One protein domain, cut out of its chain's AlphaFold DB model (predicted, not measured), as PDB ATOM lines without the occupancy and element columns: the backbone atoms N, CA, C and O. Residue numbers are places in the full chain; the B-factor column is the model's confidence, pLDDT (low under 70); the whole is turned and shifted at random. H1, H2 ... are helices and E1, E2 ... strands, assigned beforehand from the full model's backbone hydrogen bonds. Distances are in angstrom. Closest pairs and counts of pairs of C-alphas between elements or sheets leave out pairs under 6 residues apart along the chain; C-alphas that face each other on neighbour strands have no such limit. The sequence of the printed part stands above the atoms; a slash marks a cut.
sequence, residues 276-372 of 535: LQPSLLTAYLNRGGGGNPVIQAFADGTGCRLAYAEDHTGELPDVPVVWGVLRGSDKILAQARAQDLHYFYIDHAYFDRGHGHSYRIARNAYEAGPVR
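This is residues 276 to 372 of the 535 residues of an uncharacterized protein of Novosphingobium piscinae (UniProt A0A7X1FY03). A strongly twisted sheet of five strands forms the middle layer, with one helix over each face: the sheet curls round H1 on one side, and H2 lies over E3 on the other. The hairpin of E4 and E5 makes one end of the sheet, with E5 at its edge, and the loop of the hairpin around Asp 352 lies at one end of the longest axis, opposite the loop around Gly 314. The printed part has 97 residues, with two named helices and five named strands in the order E1, H1, E2, E3, H2, E4, E5; the sheet's order is E2, E1, E3, E4, E5, mixed. The class is mixed, helices and strands, with under half of the residues in named elements. The whole is compact, with a radius of gyration of the C-alphas of 12.6 A and spans of 37 by 32 by 24 A.

In order across the sheet, E2 is residues 305 to 308, 10.4 A long; E1 is residues 281 to 285, 13.0 A, with C-alpha 281 at (128.183, 127.291, 118.506); E3 is residues 319 to 323, 13.6 A; E4 is residues 344 to 348, 13.5 A; and E5 is residues 358 to 363, 16.8 A, with C-alpha 363 at (124.287, 119.115, 110.342). H1 is residues 292 to 302, 15.2 A, and H2 is residues 329 to 338, 14.2 A.

E2 and E5 are the edge strands. E1 and E3 are parallel at 29 degrees, with N 321 and O 282 at 2.8 A, within hydrogen-bond range. E2 and E1 are parallel at 35 degrees, with N 283 and O 305 at 2.8 A. E3 and E4 are parallel at 12 degrees, with N 344 and O 320 at 2.8 A. The hairpin E4 and E5 is antiparallel at 153 degrees, with N 345 and O 362 at 2.8 A. H1 and H2 are on opposite faces of the sheet, three layers with the sheet between two helices. The closest C-alphas of H1 and E1 are those of Asn 292 and Leu 285, 5.5 A apart. H2 runs along the strands over E3, at 25 degrees on the local plane and a height over the sheet of 9.1 A; the closest C-alphas of the two are those of Ser 329 and Val 322, 5.9 A apart. E1, H1, E2 and E3, H2, E4 are strand-helix-strand units, two parallel neighbour strands with a helix between them along the chain, each with a right-handed crossover. In H1 and H2 every O i to N i+4 pair is within hydrogen-bond range.

The C-alphas farthest apart are those of Gly 314 and Asp 352, 37.0 A. The printed part has no cut and no long link. Mean pLDDT of the printed part is 90.6; residue 279 alone is under 70.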
ATOM      1  N   LEU A 276     118.695 125.425 117.991       80.12
ATOM      2  CA  LEU A 276     120.098 125.824 117.978       80.12
ATOM      3  C   LEU A 276     120.195 127.332 117.732       80.12
ATOM      4  O   LEU A 276     119.554 127.875 116.836       80.12
ATOM      5  N   GLN A 277     121.004 128.000 118.546       74.88
ATOM      6  CA  GLN A 277     121.289 129.426 118.433       74.88
ATOM      7  C   GLN A 277     122.786 129.614 118.201       74.88
ATOM      8  O   GLN A 277     123.564 128.807 118.716       74.88
ATOM      9  N   PRO A 278     123.216 130.684 117.508       80.19
ATOM     10  CA  PRO A 278     124.634 130.987 117.332       80.19
ATOM     11  C   PRO A 278     125.445 131.022 118.630       80.19
ATOM     12  O   PRO A 278     126.611 130.639 118.639       80.19
ATOM     13  N   SER A 279     124.815 131.410 119.743       69.50
ATOM     14  CA  SER A 279     125.448 131.428 121.064       69.50
ATOM     15  C   SER A 279     125.812 130.049 121.615       69.50
ATOM     16  O   SER A 279     126.533 129.976 122.601       69.50
ATOM     17  N   LEU A 280     125.305 128.970 121.012       77.56
ATOM     18  CA  LEU A 280     125.629 127.586 121.363       77.56
ATOM     19  C   LEU A 280     126.727 127.004 120.470       77.56
ATOM     20  O   LEU A 280     127.018 125.816 120.589       77.56
ATOM     21  N   LEU A 281     127.261 127.782 119.521       85.50
ATOM     22  CA  LEU A 281     128.183 127.291 118.506       85.50
ATOM     23  C   LEU A 281     129.613 127.753 118.788       85.50
ATOM     24  O   LEU A 281     129.854 128.887 119.206       85.50
ATOM     25  N   THR A 282     130.575 126.894 118.462       92.56
ATOM     26  CA  THR A 282     131.979 127.286 118.306       92.56
ATOM     27  C   THR A 282     132.479 126.886 116.931       92.56
ATOM     28  O   THR A 282     132.481 125.711 116.573       92.56
ATOM     29  N   ALA A 283     132.914 127.877 116.166       96.06
ATOM     30  CA  ALA A 283     133.544 127.723 114.873       96.06
ATOM     31  C   ALA A 283     135.052 127.490 115.052       96.06
ATOM     32  O   ALA A 283     135.772 128.315 115.616       96.06
ATOM     33  N   TYR A 284     135.526 126.331 114.598       97.31
ATOM     34  CA  TYR A 284     136.905 125.900 114.794       97.31
ATOM     35  C   TYR A 284     137.761 126.195 113.563       97.31
ATOM     36  O   TYR A 284     137.541 125.654 112.477       97.31
ATOM     37  N   LEU A 285     138.754 127.055 113.760       96.88
ATOM     38  CA  LEU A 285     139.859 127.304 112.844       96.88
ATOM     39  C   LEU A 285     140.910 126.198 112.982       96.88
ATOM     40  O   LEU A 285     141.012 125.547 114.022       96.88
ATOM     41  N   ASN A 286     141.757 126.043 111.967       94.69
ATOM     42  CA  ASN A 286     142.945 125.195 112.047       94.69
ATOM     43  C   ASN A 286     144.186 125.992 111.635       94.69
ATOM     44  O   ASN A 286     144.157 126.768 110.672       94.69
ATOM     45  N   ARG A 287     145.323 125.794 112.295       91.94
ATOM     46  CA  ARG A 287     146.574 126.476 111.939       91.94
ATOM     47  C   ARG A 287     147.028 126.055 110.536       91.94
ATOM     48  O   ARG A 287     147.293 124.885 110.245       91.94
ATOM     49  N   GLY A 288     147.093 127.037 109.632       88.31
ATOM     50  CA  GLY A 288     147.395 126.820 108.212       88.31
ATOM     51  C   GLY A 288     146.271 126.138 107.417       88.31
ATOM     52  O   GLY A 288     146.537 125.568 106.357       88.31
ATOM     53  N   GLY A 289     145.034 126.142 107.924       89.06
ATOM     54  CA  GLY A 289     143.867 125.583 107.244       89.06
ATOM     55  C   GLY A 289     143.357 126.479 106.112       89.06
ATOM     56  O   GLY A 289     143.001 127.633 106.332       89.06
ATOM     57  N   GLY A 290     143.241 125.932 104.897       89.62
ATOM     58  CA  GLY A 290     142.674 126.653 103.744       89.62
ATOM     59  C   GLY A 290     141.176 126.973 103.867       89.62
ATOM     60  O   GLY A 290     140.654 127.770 103.092       89.62
ATOM     61  N   GLY A 291     140.487 126.364 104.837       93.19
ATOM     62  CA  GLY A 291     139.085 126.633 105.163       93.19
ATOM     63  C   GLY A 291     138.860 127.776 106.152       93.19
ATOM     64  O   GLY A 291     137.719 128.190 106.331       93.19
ATOM     65  N   ASN A 292     139.919 128.317 106.768       95.75
ATOM     66  CA  ASN A 292     139.799 129.367 107.785       95.75
ATOM     67  C   ASN A 292     138.996 130.595 107.324       95.75
ATOM     68  O   ASN A 292     138.188 131.068 108.117       95.75
ATOM     69  N   PRO A 293     139.123 131.092 106.074       96.12
ATOM     70  CA  PRO A 293     138.284 132.198 105.611       96.12
ATOM     71  C   PRO A 293     136.781 131.893 105.661       96.12
ATOM     72  O   PRO A 293     135.983 132.787 105.920       96.12
ATOM     73  N   VAL A 294     136.385 130.634 105.448       97.25
ATOM     74  CA  VAL A 294     134.977 130.209 105.481       97.25
ATOM     75  C   VAL A 294     134.475 130.098 106.917       97.25
ATOM     76  O   VAL A 294     133.362 130.519 107.213       97.25
ATOM     77  N   ILE A 295     135.304 129.566 107.815       97.81
ATOM     78  CA  ILE A 295     134.997 129.482 109.249       97.81
ATOM     79  C   ILE A 295     134.892 130.877 109.869       97.81
ATOM     80  O   ILE A 295     133.948 131.136 110.610       97.81
ATOM     81  N   GLN A 296     135.795 131.792 109.507       96.81
ATOM     82  CA  GLN A 296     135.713 133.193 109.912       96.81
ATOM     83  C   GLN A 296     134.431 133.841 109.385       96.81
ATOM     84  O   GLN A 296     133.689 134.417 110.166       96.81
ATOM     85  N   ALA A 297     134.118 133.673 108.095       96.38
ATOM     86  CA  ALA A 297     132.875 134.179 107.520       96.38
ATOM     87  C   ALA A 297     131.635 133.634 108.243       96.38
ATOM     88  O   ALA A 297     130.687 134.377 108.480       96.38
ATOM     89  N   PHE A 298     131.635 132.349 108.612       96.88
ATOM     90  CA  PHE A 298     130.537 131.754 109.367       96.88
ATOM     91  C   PHE A 298     130.412 132.390 110.755       96.88
ATOM     92  O   PHE A 298     129.304 132.719 111.180       96.88
ATOM     93  N   ALA A 299     131.529 132.596 111.455       90.62
ATOM     94  CA  ALA A 299     131.538 133.270 112.748       90.62
ATOM     95  C   ALA A 299     131.088 134.732 112.645       90.62
ATOM     96  O   ALA A 299     130.271 135.153 113.453       90.62
ATOM     97  N   ASP A 300     131.522 135.472 111.625       86.25
ATOM     98  CA  ASP A 300     131.108 136.860 111.393       86.25
ATOM     99  C   ASP A 300     129.597 136.958 111.129       86.25
ATOM    100  O   ASP A 300     128.917 137.810 111.701       86.25
ATOM    101  N   GLY A 301     129.053 136.052 110.308       85.38
ATOM    102  CA  GLY A 301     127.632 136.050 109.960       85.38
ATOM    103  C   GLY A 301     126.709 135.576 111.077       85.38
ATOM    104  O   GLY A 301     125.542 135.956 111.114       85.38
ATOM    105  N   THR A 302     127.206 134.750 111.996       83.19
ATOM    106  CA  THR A 302     126.403 134.205 113.103       83.19
ATOM    107  C   THR A 302     126.678 134.886 114.444       83.19
ATOM    108  O   THR A 302     125.846 134.819 115.345       83.19
ATOM    109  N   GLY A 303     127.832 135.533 114.602       79.94
ATOM    110  CA  GLY A 303     128.341 136.013 115.885       79.94
ATOM    111  C   GLY A 303     128.787 134.892 116.833       79.94
ATOM    112  O   GLY A 303     128.868 135.124 118.039       79.94
ATOM    113  N   CYS A 304     129.017 133.671 116.333       81.81
ATOM    114  CA  CYS A 304     129.461 132.560 117.177       81.81
ATOM    115  C   CYS A 304     130.948 132.657 117.548       81.81
ATOM    116  O   CYS A 304     131.726 133.397 116.944       81.81
ATOM    117  N   ARG A 305     131.355 131.896 118.571       82.88
ATOM    118  CA  ARG A 305     132.735 131.916 119.064       82.88
ATOM    119  C   ARG A 305     133.692 131.308 118.044       82.88
ATOM    120  O   ARG A 305     133.370 130.305 117.415       82.88
ATOM    121  N   LEU A 306     134.908 131.845 117.982       90.19
ATOM    122  CA  LEU A 306     136.036 131.222 117.297       90.19
ATOM    123  C   LEU A 306     136.994 130.557 118.282       90.19
ATOM    124  O   LEU A 306     137.294 131.108 119.342       90.19
ATOM    125  N   ALA A 307     137.502 129.392 117.902       92.56
ATOM    126  CA  ALA A 307     138.576 128.693 118.598       92.56
ATOM    127  C   ALA A 307     139.487 127.994 117.581       92.56
ATOM    128  O   ALA A 307     139.101 127.807 116.428       92.56
ATOM    129  N   TYR A 308     140.684 127.584 117.993       94.56
ATOM    130  CA  TYR A 308     141.521 126.691 117.191       94.56
ATOM    131  C   TYR A 308     141.268 125.243 117.597       94.56
ATOM    132  O   TYR A 308     141.263 124.923 118.785       94.56
ATOM    133  N   ALA A 309     141.077 124.358 116.618       93.94
ATOM    134  CA  ALA A 309     140.860 122.932 116.863       93.94
ATOM    135  C   ALA A 309     142.035 122.299 117.618       93.94
ATOM    136  O   ALA A 309     141.836 121.425 118.455       93.94
ATOM    137  N   GLU A 310     143.260 122.747 117.342       91.75
ATOM    138  CA  GLU A 310     144.467 122.203 117.961       91.75
ATOM    139  C   GLU A 310     144.670 122.642 119.417       91.75
ATOM    140  O   GLU A 310     145.448 122.006 120.122       91.75
ATOM    141  N   ASP A 311     143.979 123.695 119.865       88.75
ATOM    142  CA  ASP A 311     144.065 124.190 121.249       88.75
ATOM    143  C   ASP A 311     143.063 123.488 122.176       88.75
ATOM    144  O   ASP A 311     143.107 123.657 123.394       88.75
ATOM    145  N   HIS A 312     142.150 122.694 121.612       84.69
ATOM    146  CA  HIS A 312     141.096 122.033 122.366       84.69
ATOM    147  C   HIS A 312     141.563 120.673 122.904       84.69
ATOM    148  O   HIS A 312     141.785 119.733 122.140       84.69
ATOM    149  N   THR A 313     141.696 120.554 124.227       78.19
ATOM    150  CA  THR A 313     142.265 119.366 124.897       78.19
ATOM    151  C   THR A 313     141.278 118.593 125.782       78.19
ATOM    152  O   THR A 313     141.658 117.573 126.351       78.19
ATOM    153  N   GLY A 314     140.013 119.022 125.875       82.31
ATOM    154  CA  GLY A 314     139.009 118.433 126.774       82.31
ATOM    155  C   GLY A 314     137.655 118.143 126.122       82.31
ATOM    156  O   GLY A 314     137.550 117.970 124.907       82.31
ATOM    157  N   GLU A 315     136.597 118.096 126.935       84.44
ATOM    158  CA  GLU A 315     135.219 118.020 126.432       84.44
ATOM    159  C   GLU A 315     134.852 119.270 125.634       84.44
ATOM    160  O   GLU A 315     135.377 120.354 125.889       84.44
ATOM    161  N   LEU A 316     133.971 119.128 124.643       87.06
ATOM    162  CA  LEU A 316     133.555 120.267 123.840       87.06
ATOM    163  C   LEU A 316     132.500 121.033 124.640       87.06
ATOM    164  O   LEU A 316     131.478 120.459 125.015       87.06
ATOM    165  N   PRO A 317     132.713 122.327 124.910       74.31
ATOM    166  CA  PRO A 317     131.758 123.106 125.694       74.31
ATOM    167  C   PRO A 317     130.475 123.431 124.912       74.31
ATOM    168  O   PRO A 317     129.449 123.713 125.526       74.31
ATOM    169  N   ASP A 318     130.539 123.391 123.576       83.25
ATOM    170  CA  ASP A 318     129.548 123.935 122.645       83.25
ATOM    171  C   ASP A 318     129.425 123.055 121.387       83.25
ATOM    172  O   ASP A 318     130.260 122.186 121.129       83.25
ATOM    173  N   VAL A 319     128.413 123.320 120.557       91.12
ATOM    174  CA  VAL A 319     128.190 122.666 119.257       91.12
ATOM    175  C   VAL A 319     129.282 123.097 118.270       91.12
ATOM    176  O   VAL A 319     129.333 124.275 117.894       91.12
ATOM    177  N   PRO A 320     130.164 122.195 117.803       96.25
ATOM    178  CA  PRO A 320     131.236 122.598 116.912       96.25
ATOM    179  C   PRO A 320     130.747 122.828 115.483       96.25
ATOM    180  O   PRO A 320     129.911 122.097 114.947       96.25
ATOM    181  N   VAL A 321     131.363 123.814 114.843       97.88
ATOM    182  CA  VAL A 321     131.304 124.072 113.408       97.88
ATOM    183  C   VAL A 321     132.722 123.919 112.875       97.88
ATOM    184  O   VAL A 321     133.625 124.630 113.314       97.88
ATOM    185  N   VAL A 322     132.943 122.980 111.959       97.75
ATOM    186  CA  VAL A 322     134.286 122.677 111.443       97.75
ATOM    187  C   VAL A 322     134.327 122.730 109.926       97.75
ATOM    188  O   VAL A 322     133.319 122.496 109.257       97.75
ATOM    189  N   TRP A 323     135.517 122.975 109.383       95.69
ATOM    190  CA  TRP A 323     135.792 122.832 107.959       95.69
ATOM    191  C   TRP A 323     136.616 121.574 107.700       95.69
ATOM    192  O   TRP A 323     137.720 121.428 108.236       95.69
ATOM    193  N   GLY A 324     136.126 120.710 106.810       92.75
ATOM    194  CA  GLY A 324     136.844 119.507 106.395       92.75
ATOM    195  C   GLY A 324     137.199 118.570 107.559       92.75
ATOM    196  O   GLY A 324     136.702 118.694 108.675       92.75
ATOM    197  N   VAL A 325     138.068 117.597 107.285       89.56
ATOM    198  CA  VAL A 325     138.494 116.570 108.261       89.56
ATOM    199  C   VAL A 325     139.974 116.662 108.633       89.56
ATOM    200  O   VAL A 325     140.489 115.832 109.366       89.56
ATOM    201  N   LEU A 326     140.696 117.648 108.108       88.56
ATOM    202  CA  LEU A 326     142.137 117.763 108.324       88.56
ATOM    203  C   LEU A 326     142.448 118.659 109.527       88.56
ATOM    204  O   LEU A 326     141.628 119.474 109.938       88.56
ATOM    205  N   ARG A 327     143.683 118.552 110.035       88.75
ATOM    206  CA  ARG A 327     144.260 119.474 111.034       88.75
ATOM    207  C   ARG A 327     143.450 119.570 112.341       88.75
ATOM    208  O   ARG A 327     143.337 120.641 112.925       88.75
ATOM    209  N   GLY A 328     142.908 118.444 112.807       89.81
ATOM    210  CA  GLY A 328     142.201 118.344 114.087       89.81
ATOM    211  C   GLY A 328     140.682 118.480 113.991       89.81
ATOM    212  O   GLY A 328     139.999 118.156 114.959       89.81
ATOM    213  N   SER A 329     140.127 118.882 112.842       92.88
ATOM    214  CA  SER A 329     138.670 118.920 112.645       92.88
ATOM    215  C   SER A 329     138.024 117.535 112.784       92.88
ATOM    216  O   SER A 329     136.934 117.419 113.337       92.88
ATOM    217  N   ASP A 330     138.703 116.471 112.351       90.50
ATOM    218  CA  ASP A 330     138.307 115.076 112.584       90.50
ATOM    219  C   ASP A 330     138.158 114.743 114.073       90.50
ATOM    220  O   ASP A 330     137.161 114.139 114.472       90.50
ATOM    221  N   LYS A 331     139.110 115.185 114.902       92.31
ATOM    222  CA  LYS A 331     139.087 114.977 116.355       92.31
ATOM    223  C   LYS A 331     137.934 115.727 117.012       92.31
ATOM    224  O   LYS A 331     137.229 115.134 117.824       92.31
ATOM    225  N   ILE A 332     137.694 116.979 116.616       95.62
ATOM    226  CA  ILE A 332     136.543 117.762 117.089       95.62
ATOM    227  C   ILE A 332     135.229 117.051 116.728       95.62
ATOM    228  O   ILE A 332     134.358 116.880 117.578       95.62
ATOM    229  N   LEU A 333     135.086 116.558 115.494       94.00
ATOM    230  CA  LEU A 333     133.895 115.800 115.091       94.00
ATOM    231  C   LEU A 333     133.742 114.482 115.858       94.00
ATOM    232  O   LEU A 333     132.625 114.115 116.222       94.00
ATOM    233  N   ALA A 334     134.838 113.763 116.101       91.94
ATOM    234  CA  ALA A 334     134.822 112.533 116.886       91.94
ATOM    235  C   ALA A 334     134.389 112.797 118.336       91.94
ATOM    236  O   ALA A 334     133.539 112.076 118.857       91.94
ATOM    237  N   GLN A 335     134.895 113.867 118.954       93.44
ATOM    238  CA  GLN A 335     134.491 114.301 120.293       93.44
ATOM    239  C   GLN A 335     133.014 114.699 120.344       93.44
ATOM    240  O   GLN A 335     132.307 114.267 121.250       93.44
ATOM    241  N   ALA A 336     132.522 115.453 119.356       93.38
ATOM    242  CA  ALA A 336     131.110 115.829 119.291       93.38
ATOM    243  C   ALA A 336     130.205 114.601 119.210       93.38
ATOM    244  O   ALA A 336     129.211 114.521 119.923       93.38
ATOM    245  N   ARG A 337     130.578 113.603 118.398       91.94
ATOM    246  CA  ARG A 337     129.850 112.328 118.322       91.94
ATOM    247  C   ARG A 337     129.896 111.562 119.640       91.94
ATOM    248  O   ARG A 337     128.859 111.084 120.079       91.94
ATOM    249  N   ALA A 338     131.063 111.472 120.278       90.75
ATOM    250  CA  ALA A 338     131.221 110.788 121.561       90.75
ATOM    251  C   ALA A 338     130.397 111.447 122.682       90.75
ATOM    252  O   ALA A 338     129.849 110.759 123.540       90.75
ATOM    253  N   GLN A 339     130.266 112.773 122.651       87.75
ATOM    254  CA  GLN A 339     129.470 113.545 123.610       87.75
ATOM    255  C   GLN A 339     127.982 113.626 123.234       87.75
ATOM    256  O   GLN A 339     127.193 114.174 124.007       87.75
ATOM    257  N   ASP A 340     127.583 113.071 122.086       89.50
ATOM    258  CA  ASP A 340     126.250 113.242 121.504       89.50
ATOM    259  C   ASP A 340     125.861 114.727 121.390       89.50
ATOM    260  O   ASP A 340     124.767 115.142 121.751       89.50
ATOM    261  N   LEU A 341     126.784 115.565 120.925       89.62
ATOM    262  CA  LEU A 341     126.504 116.953 120.580       89.62
ATOM    263  C   LEU A 341     126.026 117.048 119.134       89.62
ATOM    264  O   LEU A 341     126.450 116.299 118.246       89.62
ATOM    265  N   HIS A 342     125.176 118.040 118.871       92.88
ATOM    266  CA  HIS A 342     125.050 118.533 117.507       92.88
ATOM    267  C   HIS A 342     126.418 118.967 116.965       92.88
ATOM    268  O   HIS A 342     127.286 119.382 117.726       92.88
ATOM    269  N   TYR A 343     126.596 118.916 115.647       95.81
ATOM    270  CA  TYR A 343     127.735 119.536 114.971       95.81
ATOM    271  C   TYR A 343     127.351 120.011 113.573       95.81
ATOM    272  O   TYR A 343     126.427 119.475 112.950       95.81
ATOM    273  N   PHE A 344     128.104 120.977 113.053       97.19
ATOM    274  CA  PHE A 344     128.019 121.419 111.667       97.19
ATOM    275  C   PHE A 344     129.343 121.184 110.949       97.19
ATOM    276  O   PHE A 344     130.421 121.518 111.436       97.19
ATOM    277  N   TYR A 345     129.241 120.598 109.767       97.56
ATOM    278  CA  TYR A 345     130.356 120.303 108.889       97.56
ATOM    279  C   TYR A 345     130.262 121.179 107.645       97.56
ATOM    280  O   TYR A 345     129.240 121.166 106.953       97.56
ATOM    281  N   ILE A 346     131.325 121.929 107.370       97.44
ATOM    282  CA  ILE A 346     131.460 122.782 106.193       97.44
ATOM    283  C   ILE A 346     132.520 122.194 105.265       97.44
ATOM    284  O   ILE A 346     133.588 121.760 105.697       97.44
ATOM    285  N   ASP A 347     132.222 122.178 103.971       95.00
ATOM    286  CA  ASP A 347     133.119 121.671 102.934       95.00
ATOM    287  C   ASP A 347     132.739 122.288 101.579       95.00
ATOM    288  O   ASP A 347     131.822 123.109 101.474       95.00
ATOM    289  N   HIS A 348     133.427 121.901 100.513       94.19
ATOM    290  CA  HIS A 348     133.102 122.337  99.162       94.19
ATOM    291  C   HIS A 348     131.661 121.978  98.764       94.19
ATOM    292  O   HIS A 348     131.162 120.891  99.062       94.19
ATOM    293  N   ALA A 349     131.001 122.904  98.064       96.12
ATOM    294  CA  ALA A 349     129.625 122.739  97.612       96.12
ATOM    295  C   ALA A 349     129.411 121.548  96.661       96.12
ATOM    296  O   ALA A 349     130.344 121.019  96.047       96.12
ATOM    297  N   TYR A 350     128.141 121.158  96.515       96.94
ATOM    298  CA  TYR A 350     127.706 120.152  95.544       96.94
ATOM    299  C   TYR A 350     127.806 120.675  94.107       96.94
ATOM    300  O   TYR A 350     128.246 119.949  93.216       96.94
ATOM    301  N   PHE A 351     127.447 121.945  93.906       94.75
ATOM    302  CA  PHE A 351     127.492 122.668  92.634       94.75
ATOM    303  C   PHE A 351     128.344 123.935  92.770       94.75
ATOM    304  O   PHE A 351     128.413 124.497  93.860       94.75
ATOM    305  N   ASP A 352     128.961 124.391  91.674       88.38
ATOM    306  CA  ASP A 352     129.847 125.573  91.658       88.38
ATOM    307  C   ASP A 352     130.959 125.512  92.732       88.38
ATOM    308  O   ASP A 352     131.113 126.367  93.605       88.38
ATOM    309  N   ARG A 353     131.705 124.398  92.720       84.12
ATOM    310  CA  ARG A 353     132.755 124.114  93.706       84.12
ATOM    311  C   ARG A 353     134.013 124.949  93.452       84.12
ATOM    312  O   ARG A 353     134.527 124.984  92.339       84.12
ATOM    313  N   GLY A 354     134.588 125.491  94.519       79.50
ATOM    314  CA  GLY A 354     135.890 126.155  94.482       79.50
ATOM    315  C   GLY A 354     136.139 126.974  95.744       79.50
ATOM    316  O   GLY A 354     135.205 127.289  96.479       79.50
ATOM    317  N   HIS A 355     137.397 127.314  96.023       81.25
ATOM    318  CA  HIS A 355     137.696 128.283  97.078       81.25
ATOM    319  C   HIS A 355     137.190 129.670  96.659       81.25
ATOM    320  O   HIS A 355     137.495 130.119  95.562       81.25
ATOM    321  N   GLY A 356     136.428 130.335  97.528       82.62
ATOM    322  CA  GLY A 356     135.813 131.635  97.261       82.62
ATOM    323  C   GLY A 356     134.480 131.570  96.510       82.62
ATOM    324  O   GLY A 356     133.918 132.618  96.217       82.62
ATOM    325  N   HIS A 357     133.975 130.369  96.213       88.25
ATOM    326  CA  HIS A 357     132.696 130.167  95.531       88.25
ATOM    327  C   HIS A 357     131.606 129.796  96.546       88.25
ATOM    328  O   HIS A 357     131.257 130.588  97.427       88.25
ATOM    329  N   SER A 358     131.094 128.569  96.438       93.75
ATOM    330  CA  SER A 358     130.042 128.026  97.281       93.75
ATOM    331  C   SER A 358     130.547 126.899  98.181       93.75
ATOM    332  O   SER A 358     131.444 126.120  97.829       93.75
ATOM    333  N   TYR A 359     129.895 126.765  99.330       97.12
ATOM    334  CA  TYR A 359     130.220 125.798 100.369       97.12
ATOM    335  C   TYR A 359     128.966 125.086 100.854       97.12
ATOM    336  O   TYR A 359     127.916 125.708 101.004       97.12
ATOM    337  N   ARG A 360     129.064 123.778 101.097       97.06
ATOM    338  CA  ARG A 360     127.982 123.013 101.726       97.06
ATOM    339  C   ARG A 360     128.093 123.115 103.237       97.06
ATOM    340  O   ARG A 360     129.204 123.117 103.761       97.06
ATOM    341  N   ILE A 361     126.952 123.145 103.916       97.25
ATOM    342  CA  ILE A 361     126.878 123.049 105.376       97.25
ATOM    343  C   ILE A 361     125.925 121.906 105.714       97.25
ATOM    344  O   ILE A 361     124.755 121.932 105.335       97.25
ATOM    345  N   ALA A 362     126.430 120.889 106.407       95.62
ATOM    346  CA  ALA A 362     125.668 119.716 106.816       95.62
ATOM    347  C   ALA A 362     125.638 119.605 108.342       95.62
ATOM    348  O   ALA A 362     126.662 119.740 109.010       95.62
ATOM    349  N   ARG A 363     124.456 119.343 108.905       94.62
ATOM    350  CA  ARG A 363     124.287 119.115 110.342       94.62
ATOM    351  C   ARG A 363     124.365 117.626 110.650       94.62
ATOM    352  O   ARG A 363     123.660 116.836 110.028       94.62
ATOM    353  N   ASN A 364     125.165 117.258 111.646       94.25
ATOM    354  CA  ASN A 364     125.344 115.886 112.132       94.25
ATOM    355  C   ASN A 364     125.720 114.865 111.034       94.25
ATOM    356  O   ASN A 364     125.503 113.666 111.188       94.25
ATOM    357  N   ALA A 365     126.283 115.325 109.918       93.25
ATOM    358  CA  ALA A 365     126.660 114.505 108.774       93.25
ATOM    359  C   ALA A 365     127.759 115.209 107.972       93.25
ATOM    360  O   ALA A 365     127.966 116.408 108.126       93.25
ATOM    361  N   TYR A 366     128.458 114.458 107.120       92.81
ATOM    362  CA  TYR A 366     129.414 115.027 106.163       92.81
ATOM    363  C   TYR A 366     128.732 115.555 104.895       92.81
ATOM    364  O   TYR A 366     129.259 116.432 104.213       92.81
ATOM    365  N   GLU A 367     127.557 115.014 104.574       93.94
ATOM    366  CA  GLU A 367     126.803 115.328 103.364       93.94
ATOM    367  C   GLU A 367     125.316 115.535 103.681       93.94
ATOM    368  O   GLU A 367     124.863 115.347 104.811       93.94
ATOM    369  N   ALA A 368     124.548 115.937 102.671       93.00
ATOM    370  CA  ALA A 368     123.111 116.116 102.761       93.00
ATOM    371  C   ALA A 368     122.425 114.775 103.046       93.00
ATOM    372  O   ALA A 368     122.747 113.752 102.443       93.00
ATOM    373  N   GLY A 369     121.470 114.802 103.972       88.75
ATOM    374  CA  GLY A 369     120.718 113.630 104.401       88.75
ATOM    375  C   GLY A 369     119.419 113.422 103.606       88.75
ATOM    376  O   GLY A 369     119.360 113.684 102.401       88.75
ATOM    377  N   PRO A 370     118.352 112.941 104.270       92.19
ATOM    378  CA  PRO A 370     117.047 112.755 103.644       92.19
ATOM    379  C   PRO A 370     116.500 114.041 103.005       92.19
ATOM    380  O   PRO A 370     116.617 115.135 103.556       92.19
ATOM    381  N   VAL A 371     115.854 113.896 101.844       96.94
ATOM    382  CA  VAL A 371     115.406 115.023 101.011       96.94
ATOM    383  C   VAL A 371     114.296 115.803 101.705       96.94
ATOM    384  O   VAL A 371     113.209 115.279 101.951       96.94
ATOM    385  N   ARG A 372     114.549 117.085 101.970       95.69
ATOM    386  CA  ARG A 372     113.550 118.004 102.529       95.69
ATOM    387  C   ARG A 372     112.688 118.637 101.442       95.69
ATOM    388  O   ARG A 372     113.159 118.929 100.345       95.69
TER     389      ARG A 372